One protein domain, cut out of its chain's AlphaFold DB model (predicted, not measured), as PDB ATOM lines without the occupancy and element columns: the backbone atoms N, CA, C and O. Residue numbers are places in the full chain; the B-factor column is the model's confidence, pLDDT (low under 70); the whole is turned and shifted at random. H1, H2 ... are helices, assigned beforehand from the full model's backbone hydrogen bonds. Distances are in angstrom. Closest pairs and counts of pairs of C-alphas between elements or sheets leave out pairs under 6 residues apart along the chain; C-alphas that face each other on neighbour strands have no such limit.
ATOM      1  N   SER A 151     103.237 111.404 139.432       74.19
ATOM      2  CA  SER A 151     103.030 111.064 140.844       74.19
ATOM      3  C   SER A 151     104.112 110.117 141.356       74.19
ATOM      4  O   SER A 151     104.524 110.212 142.514       74.19
ATOM      5  N   PHE A 152     104.635 109.250 140.487       76.62
ATOM      6  CA  PHE A 152     105.769 108.398 140.802       76.62
ATOM      7  C   PHE A 152     107.036 109.208 141.116       76.62
ATOM      8  O   PHE A 152     107.606 109.044 142.197       76.62
ATOM      9  N   PHE A 153     107.454 110.112 140.221       75.12
ATOM     10  CA  PHE A 153     108.629 110.953 140.466       75.12
ATOM     11  C   PHE A 153     108.428 111.882 141.662       75.12
ATOM     12  O   PHE A 153     109.328 111.998 142.485       75.12
ATOM     13  N   ALA A 154     107.238 112.467 141.827       73.44
ATOM     14  CA  ALA A 154     106.925 113.298 142.987       73.44
ATOM     15  C   ALA A 154     107.065 112.520 144.307       73.44
ATOM     16  O   ALA A 154     107.670 113.012 145.259       73.44
ATOM     17  N   ALA A 155     106.561 111.283 144.361       72.88
ATOM     18  CA  ALA A 155     106.697 110.427 145.536       72.88
ATOM     19  C   ALA A 155     108.157 110.023 145.803       72.88
ATOM     20  O   ALA A 155     108.585 110.010 146.958       72.88
ATOM     21  N   ALA A 156     108.926 109.717 144.753       75.38
ATOM     22  CA  ALA A 156     110.344 109.392 144.874       75.38
ATOM     23  C   ALA A 156     111.156 110.597 145.384       75.38
ATOM     24  O   ALA A 156     111.891 110.465 146.361       75.38
ATOM     25  N   SER A 157     110.962 111.780 144.793       77.44
ATOM     26  CA  SER A 157     111.602 113.027 145.224       77.44
ATOM     27  C   SER A 157     111.239 113.380 146.661       77.44
ATOM     28  O   SER A 157     112.134 113.671 147.448       77.44
ATOM     29  N   LYS A 158     109.956 113.274 147.039       79.94
ATOM     30  CA  LYS A 158     109.517 113.514 148.421       79.94
ATOM     31  C   LYS A 158     110.254 112.611 149.404       79.94
ATOM     32  O   LYS A 158     110.694 113.097 150.434       79.94
ATOM     33  N   LYS A 159     110.422 111.326 149.072       77.50
ATOM     34  CA  LYS A 159     111.122 110.362 149.928       77.50
ATOM     35  C   LYS A 159     112.616 110.669 150.069       77.50
ATOM     36  O   LYS A 159     113.167 110.499 151.151       77.50
ATOM     37  N   ILE A 160     113.265 111.107 148.990       81.88
ATOM     38  CA  ILE A 160     114.676 111.513 149.021       81.88
ATOM     39  C   ILE A 160     114.837 112.762 149.889       81.88
ATOM     40  O   ILE A 160     115.647 112.753 150.807       81.88
ATOM     41  N   ILE A 161     114.025 113.794 149.650       83.31
ATOM     42  CA  ILE A 161     114.070 115.050 150.406       83.31
ATOM     43  C   ILE A 161     113.768 114.797 151.885       83.31
ATOM     44  O   ILE A 161     114.503 115.269 152.741       83.31
ATOM     45  N   SER A 162     112.746 113.996 152.203       80.12
ATOM     46  CA  SER A 162     112.443 113.651 153.595       80.12
ATOM     47  C   SER A 162     113.568 112.862 154.261       80.12
ATOM     48  O   SER A 162     113.799 113.049 155.445       80.12
ATOM     49  N   GLY A 163     114.261 111.991 153.516       79.69
ATOM     50  CA  GLY A 163     115.430 111.270 154.022       79.69
ATOM     51  C   GLY A 163     116.583 112.220 154.337       79.69
ATOM     52  O   GLY A 163     117.102 112.192 155.439       79.69
ATOM     53  N   LEU A 164     116.904 113.137 153.420       84.75
ATOM     54  CA  LEU A 164     117.939 114.151 153.642       84.75
ATOM     55  C   LEU A 164     117.624 115.050 154.844       84.75
ATOM     56  O   LEU A 164     118.497 115.303 155.664       84.75
ATOM     57  N   ILE A 165     116.377 115.502 154.979       85.75
ATOM     58  CA  ILE A 165     115.958 116.301 156.139       85.75
ATOM     59  C   ILE A 165     116.025 115.463 157.423       85.75
ATOM     60  O   ILE A 165     116.421 115.976 158.462       85.75
ATOM     61  N   SER A 166     115.674 114.177 157.367       81.12
ATOM     62  CA  SER A 166     115.774 113.279 158.523       81.12
ATOM     63  C   SER A 166     117.221 113.035 158.959       81.12
ATOM     64  O   SER A 166     117.466 112.919 160.154       81.12
ATOM     65  N   ASP A 167     118.155 112.937 158.012       86.12
ATOM     66  CA  ASP A 167     119.556 112.605 158.286       86.12
ATOM     67  C   ASP A 167     120.379 113.840 158.697       86.12
ATOM     68  O   ASP A 167     121.283 113.730 159.522       86.12
ATOM     69  N   TYR A 168     120.069 115.018 158.139       82.12
ATOM     70  CA  TYR A 168     120.887 116.235 158.276       82.12
ATOM     71  C   TYR A 168     120.138 117.444 158.870       82.12
ATOM     72  O   TYR A 168     120.739 118.501 159.065       82.12
ATOM     73  N   GLY A 169     118.838 117.322 159.152       88.06
ATOM     74  CA  GLY A 169     118.045 118.344 159.838       88.06
ATOM     75  C   GLY A 169     118.019 119.699 159.126       88.06
ATOM     76  O   GLY A 169     117.805 119.792 157.914       88.06
ATOM     77  N   GLU A 170     118.235 120.763 159.899       83.69
ATOM     78  CA  GLU A 170     118.171 122.158 159.448       83.69
ATOM     79  C   GLU A 170     119.220 122.493 158.378       83.69
ATOM     80  O   GLU A 170     118.946 123.290 157.482       83.69
ATOM     81  N   ILE A 171     120.378 121.821 158.392       87.81
ATOM     82  CA  ILE A 171     121.450 122.029 157.404       87.81
ATOM     83  C   ILE A 171     120.965 121.650 155.998       87.81
ATOM     84  O   ILE A 171     121.194 122.390 155.042       87.81
ATOM     85  N   ALA A 172     120.252 120.526 155.859       86.69
ATOM     86  CA  ALA A 172     119.687 120.128 154.571       86.69
ATOM     87  C   ALA A 172     118.622 121.113 154.076       86.69
ATOM     88  O   ALA A 172     118.523 121.343 152.872       86.69
ATOM     89  N   VAL A 173     117.835 121.699 154.985       86.88
ATOM     90  CA  VAL A 173     116.820 122.700 154.630       86.88
ATOM     91  C   VAL A 173     117.481 123.995 154.167       86.88
ATOM     92  O   VAL A 173     117.112 124.495 153.108       86.88
ATOM     93  N   ALA A 174     118.487 124.489 154.894       84.50
ATOM     94  CA  ALA A 174     119.238 125.688 154.527       84.50
ATOM     95  C   ALA A 174     119.905 125.540 153.150       84.50
ATOM     96  O   ALA A 174     119.678 126.355 152.265       84.50
ATOM     97  N   GLN A 175     120.616 124.434 152.910       86.00
ATOM     98  CA  GLN A 175     121.243 124.170 151.609       86.00
ATOM     99  C   GLN A 175     120.219 124.020 150.476       86.00
ATOM    100  O   GLN A 175     120.460 124.456 149.351       86.00
ATOM    101  N   LEU A 176     119.056 123.416 150.746       83.00
ATOM    102  CA  LEU A 176     117.979 123.350 149.760       83.00
ATOM    103  C   LEU A 176     117.443 124.753 149.432       83.00
ATOM    104  O   LEU A 176     117.199 125.034 148.260       83.00
ATOM    105  N   MET A 177     117.264 125.616 150.438       82.75
ATOM    106  CA  MET A 177     116.840 127.007 150.250       82.75
ATOM    107  C   MET A 177     117.870 127.791 149.439       82.75
ATOM    108  O   MET A 177     117.495 128.363 148.419       82.75
ATOM    109  N   ASP A 178     119.155 127.689 149.779       82.44
ATOM    110  CA  ASP A 178     120.243 128.309 149.021       82.44
ATOM    111  C   ASP A 178     120.239 127.856 147.553       82.44
ATOM    112  O   ASP A 178     120.373 128.667 146.641       82.44
ATOM    113  N   ILE A 179     120.045 126.561 147.279       81.12
ATOM    114  CA  ILE A 179     119.974 126.037 145.904       81.12
ATOM    115  C   ILE A 179     118.731 126.548 145.166       81.12
ATOM    116  O   ILE A 179     118.778 126.758 143.951       81.12
ATOM    117  N   VAL A 180     117.597 126.697 145.854       80.25
ATOM    118  CA  VAL A 180     116.364 127.222 145.254       80.25
ATOM    119  C   VAL A 180     116.508 128.710 144.950       80.25
ATOM    120  O   VAL A 180     116.093 129.129 143.875       80.25
ATOM    121  N   GLU A 181     117.121 129.485 145.838       75.44
ATOM    122  CA  GLU A 181     117.344 130.924 145.665       75.44
ATOM    123  C   GLU A 181     118.411 131.222 144.605       75.44
ATOM    124  O   GLU A 181     118.212 132.096 143.760       75.44
ATOM    125  N   ASN A 182     119.494 130.438 144.574       70.88
ATOM    126  CA  ASN A 182     120.587 130.595 143.611       70.88
ATOM    127  C   ASN A 182     120.318 129.930 142.249       70.88
ATOM    128  O   ASN A 182     121.051 130.168 141.286       70.88
ATOM    129  N   ASN A 183     119.273 129.104 142.112       63.03
ATOM    130  CA  ASN A 183     118.834 128.646 140.795       63.03
ATOM    131  C   ASN A 183     118.150 129.801 140.059       63.03
ATOM    132  O   ASN A 183     116.959 130.033 140.242       63.03
ATOM    133  N   ASP A 184     118.920 130.475 139.199       59.59
ATOM    134  CA  ASP A 184     118.523 131.440 138.168       59.59
ATOM    135  C   ASP A 184     117.024 131.784 138.129       59.59
ATOM    136  O   ASP A 184     116.180 130.954 137.759       59.59
ATOM    137  N   ALA A 185     116.685 133.055 138.359       58.84
ATOM    138  CA  ALA A 185     115.315 133.567 138.272       58.84
ATOM    139  C   ALA A 185     114.584 133.150 136.971       58.84
ATOM    140  O   ALA A 185     113.361 132.981 136.965       58.84
ATOM    141  N   LYS A 186     115.320 132.908 135.871       55.22
ATOM    142  CA  LYS A 186     114.801 132.319 134.620       55.22
ATOM    143  C   LYS A 186     114.291 130.878 134.780       55.22
ATOM    144  O   LYS A 186     113.176 130.598 134.338       55.22
ATOM    145  N   LYS A 187     115.043 129.980 135.430       57.38
ATOM    146  CA  LYS A 187     114.638 128.581 135.689       57.38
ATOM    147  C   LYS A 187     113.450 128.507 136.642       57.38
ATOM    148  O   LYS A 187     112.529 127.728 136.409       57.38
ATOM    149  N   LEU A 188     113.423 129.359 137.663       57.44
ATOM    150  CA  LEU A 188     112.324 129.446 138.631       57.44
ATOM    151  C   LEU A 188     111.022 129.947 137.981       57.44
ATOM    152  O   LEU A 188     109.939 129.416 138.243       57.44
ATOM    153  N   LYS A 189     111.126 130.913 137.057       62.31
ATOM    154  CA  LYS A 189     110.002 131.397 136.237       62.31
ATOM    155  C   LYS A 189     109.505 130.322 135.268       62.31
ATOM    156  O   LYS A 189     108.296 130.144 135.133       62.31
ATOM    157  N   GLU A 190     110.407 129.563 134.643       68.50
ATOM    158  CA  GLU A 190     110.050 128.443 133.762       68.50
ATOM    159  C   GLU A 190     109.389 127.286 134.532       68.50
ATOM    160  O   GLU A 190     108.377 126.742 134.082       68.50
ATOM    161  N   LEU A 191     109.898 126.953 135.721       62.53
ATOM    162  CA  LEU A 191     109.341 125.917 136.589       62.53
ATOM    163  C   LEU A 191     107.953 126.311 137.114       62.53
ATOM    164  O   LEU A 191     107.017 125.517 137.003       62.53
ATOM    165  N   ARG A 192     107.772 127.560 137.574       59.91
ATOM    166  CA  ARG A 192     106.445 128.116 137.913       59.91
ATOM    167  C   ARG A 192     105.487 128.072 136.723       59.91
ATOM    168  O   ARG A 192     104.312 127.758 136.898       59.91
ATOM    169  N   ARG A 193     105.970 128.351 135.507       71.44
ATOM    170  CA  ARG A 193     105.145 128.310 134.290       71.44
ATOM    171  C   ARG A 193     104.729 126.887 133.916       71.44
ATOM    172  O   ARG A 193     103.599 126.695 133.478       71.44
ATOM    173  N   LYS A 194     105.608 125.899 134.106       68.81
ATOM    174  CA  LYS A 194     105.278 124.476 133.932       68.81
ATOM    175  C   LYS A 194     104.249 124.027 134.969       68.81
ATOM    176  O   LYS A 194     103.280 123.393 134.582       68.81
ATOM    177  N   LEU A 195     104.397 124.428 136.234       63.47
ATOM    178  CA  LEU A 195     103.468 124.077 137.315       63.47
ATOM    179  C   LEU A 195     102.070 124.711 137.184       63.47
ATOM    180  O   LEU A 195     101.122 124.088 137.630       63.47
ATOM    181  N   ARG A 196     101.930 125.896 136.563       55.31
ATOM    182  CA  ARG A 196     100.625 126.558 136.305       55.31
ATOM    183  C   ARG A 196      99.832 126.002 135.117       55.31
ATOM    184  O   ARG A 196      98.677 126.366 134.950       55.31
ATOM    185  N   ARG A 197     100.450 125.205 134.241       49.12
ATOM    186  CA  ARG A 197      99.767 124.550 133.101       49.12
ATOM    187  C   ARG A 197      99.184 123.185 133.472       49.12
ATOM    188  O   ARG A 197      98.915 122.360 132.605       49.12
ATOM    189  N   ILE A 198      99.081 122.946 134.768       42.97
ATOM    190  CA  ILE A 198      98.557 121.763 135.430       42.97
ATOM    191  C   ILE A 198      97.421 122.285 136.297       42.97
ATOM    192  O   ILE A 198      96.403 121.575 136.370       42.97
TER     193      ILE A 198
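AT A GLANCE: This is residues 151 to 198 of the 198 residues of the protein "BlaI/MecI/CopY family transcriptional regulator" of Candidatus Parcubacteria bacterium (UniProt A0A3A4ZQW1). Three helices follow one another end to end and make three sides of a flat, open frame with an empty middle: the longest, H1, meets H2 at a corner, and the chain turns again after H2 into H3. The ends of the printed part come back toward each other across the open side, the C-alphas of Ser 151 and Ile 198 being 12.8 A apart. The printed part has 48 residues, with helices H1, H2 and H3 in that order along the chain and no named strand; the class is all helix. The whole is loose, with a radius of gyration of the C-alphas of 12.8 A, and its C-alphas span 33 by 27 by 10 A.

HOW THE PARTS SIT: H1, residues 151 to 168, and H2, residues 170 to 182, touch only at the corner by their tight link, and only just, with 3 pairs of C-alphas within 8 A. The closest C-alphas are those of Ile 165 and Ala 172, 5.6 A apart. H1 touches H2 with residues 164 to 165 alone, and H2 touches H1 with residues 172 to 173 alone. Their lines stand at a steep tilt of 54 degrees, and they run opposite ways. H3, residues 185 to 195, touches no helix. It is only just apart from H2, their closest C-alphas being 8.1 A from each other, and it is apart from H1. In H1, H2 and H3 every O i to N i+4 pair is within hydrogen-bond range.

IN THESE COORDINATES: H1 begins at C-alpha 151, (103.030, 111.064, 140.844), and measures 25.5 A from first to last C-alpha. H2 measures 18.1 A and begins at C-alpha 170, (118.171, 122.158, 159.448). H3 measures 15.2 A and ends at C-alpha 195, (103.468, 124.077, 137.315).

THE WHOLE: The two C-alphas farthest apart are those of Asp 167 and Arg 197, 34.2 A. The printed part has no cut, and the links H1 to H2 and H2 to H3 are both tight. The mean pLDDT of the printed part is 73.8; residues 183 to 192 and 194 to 198 are under 70.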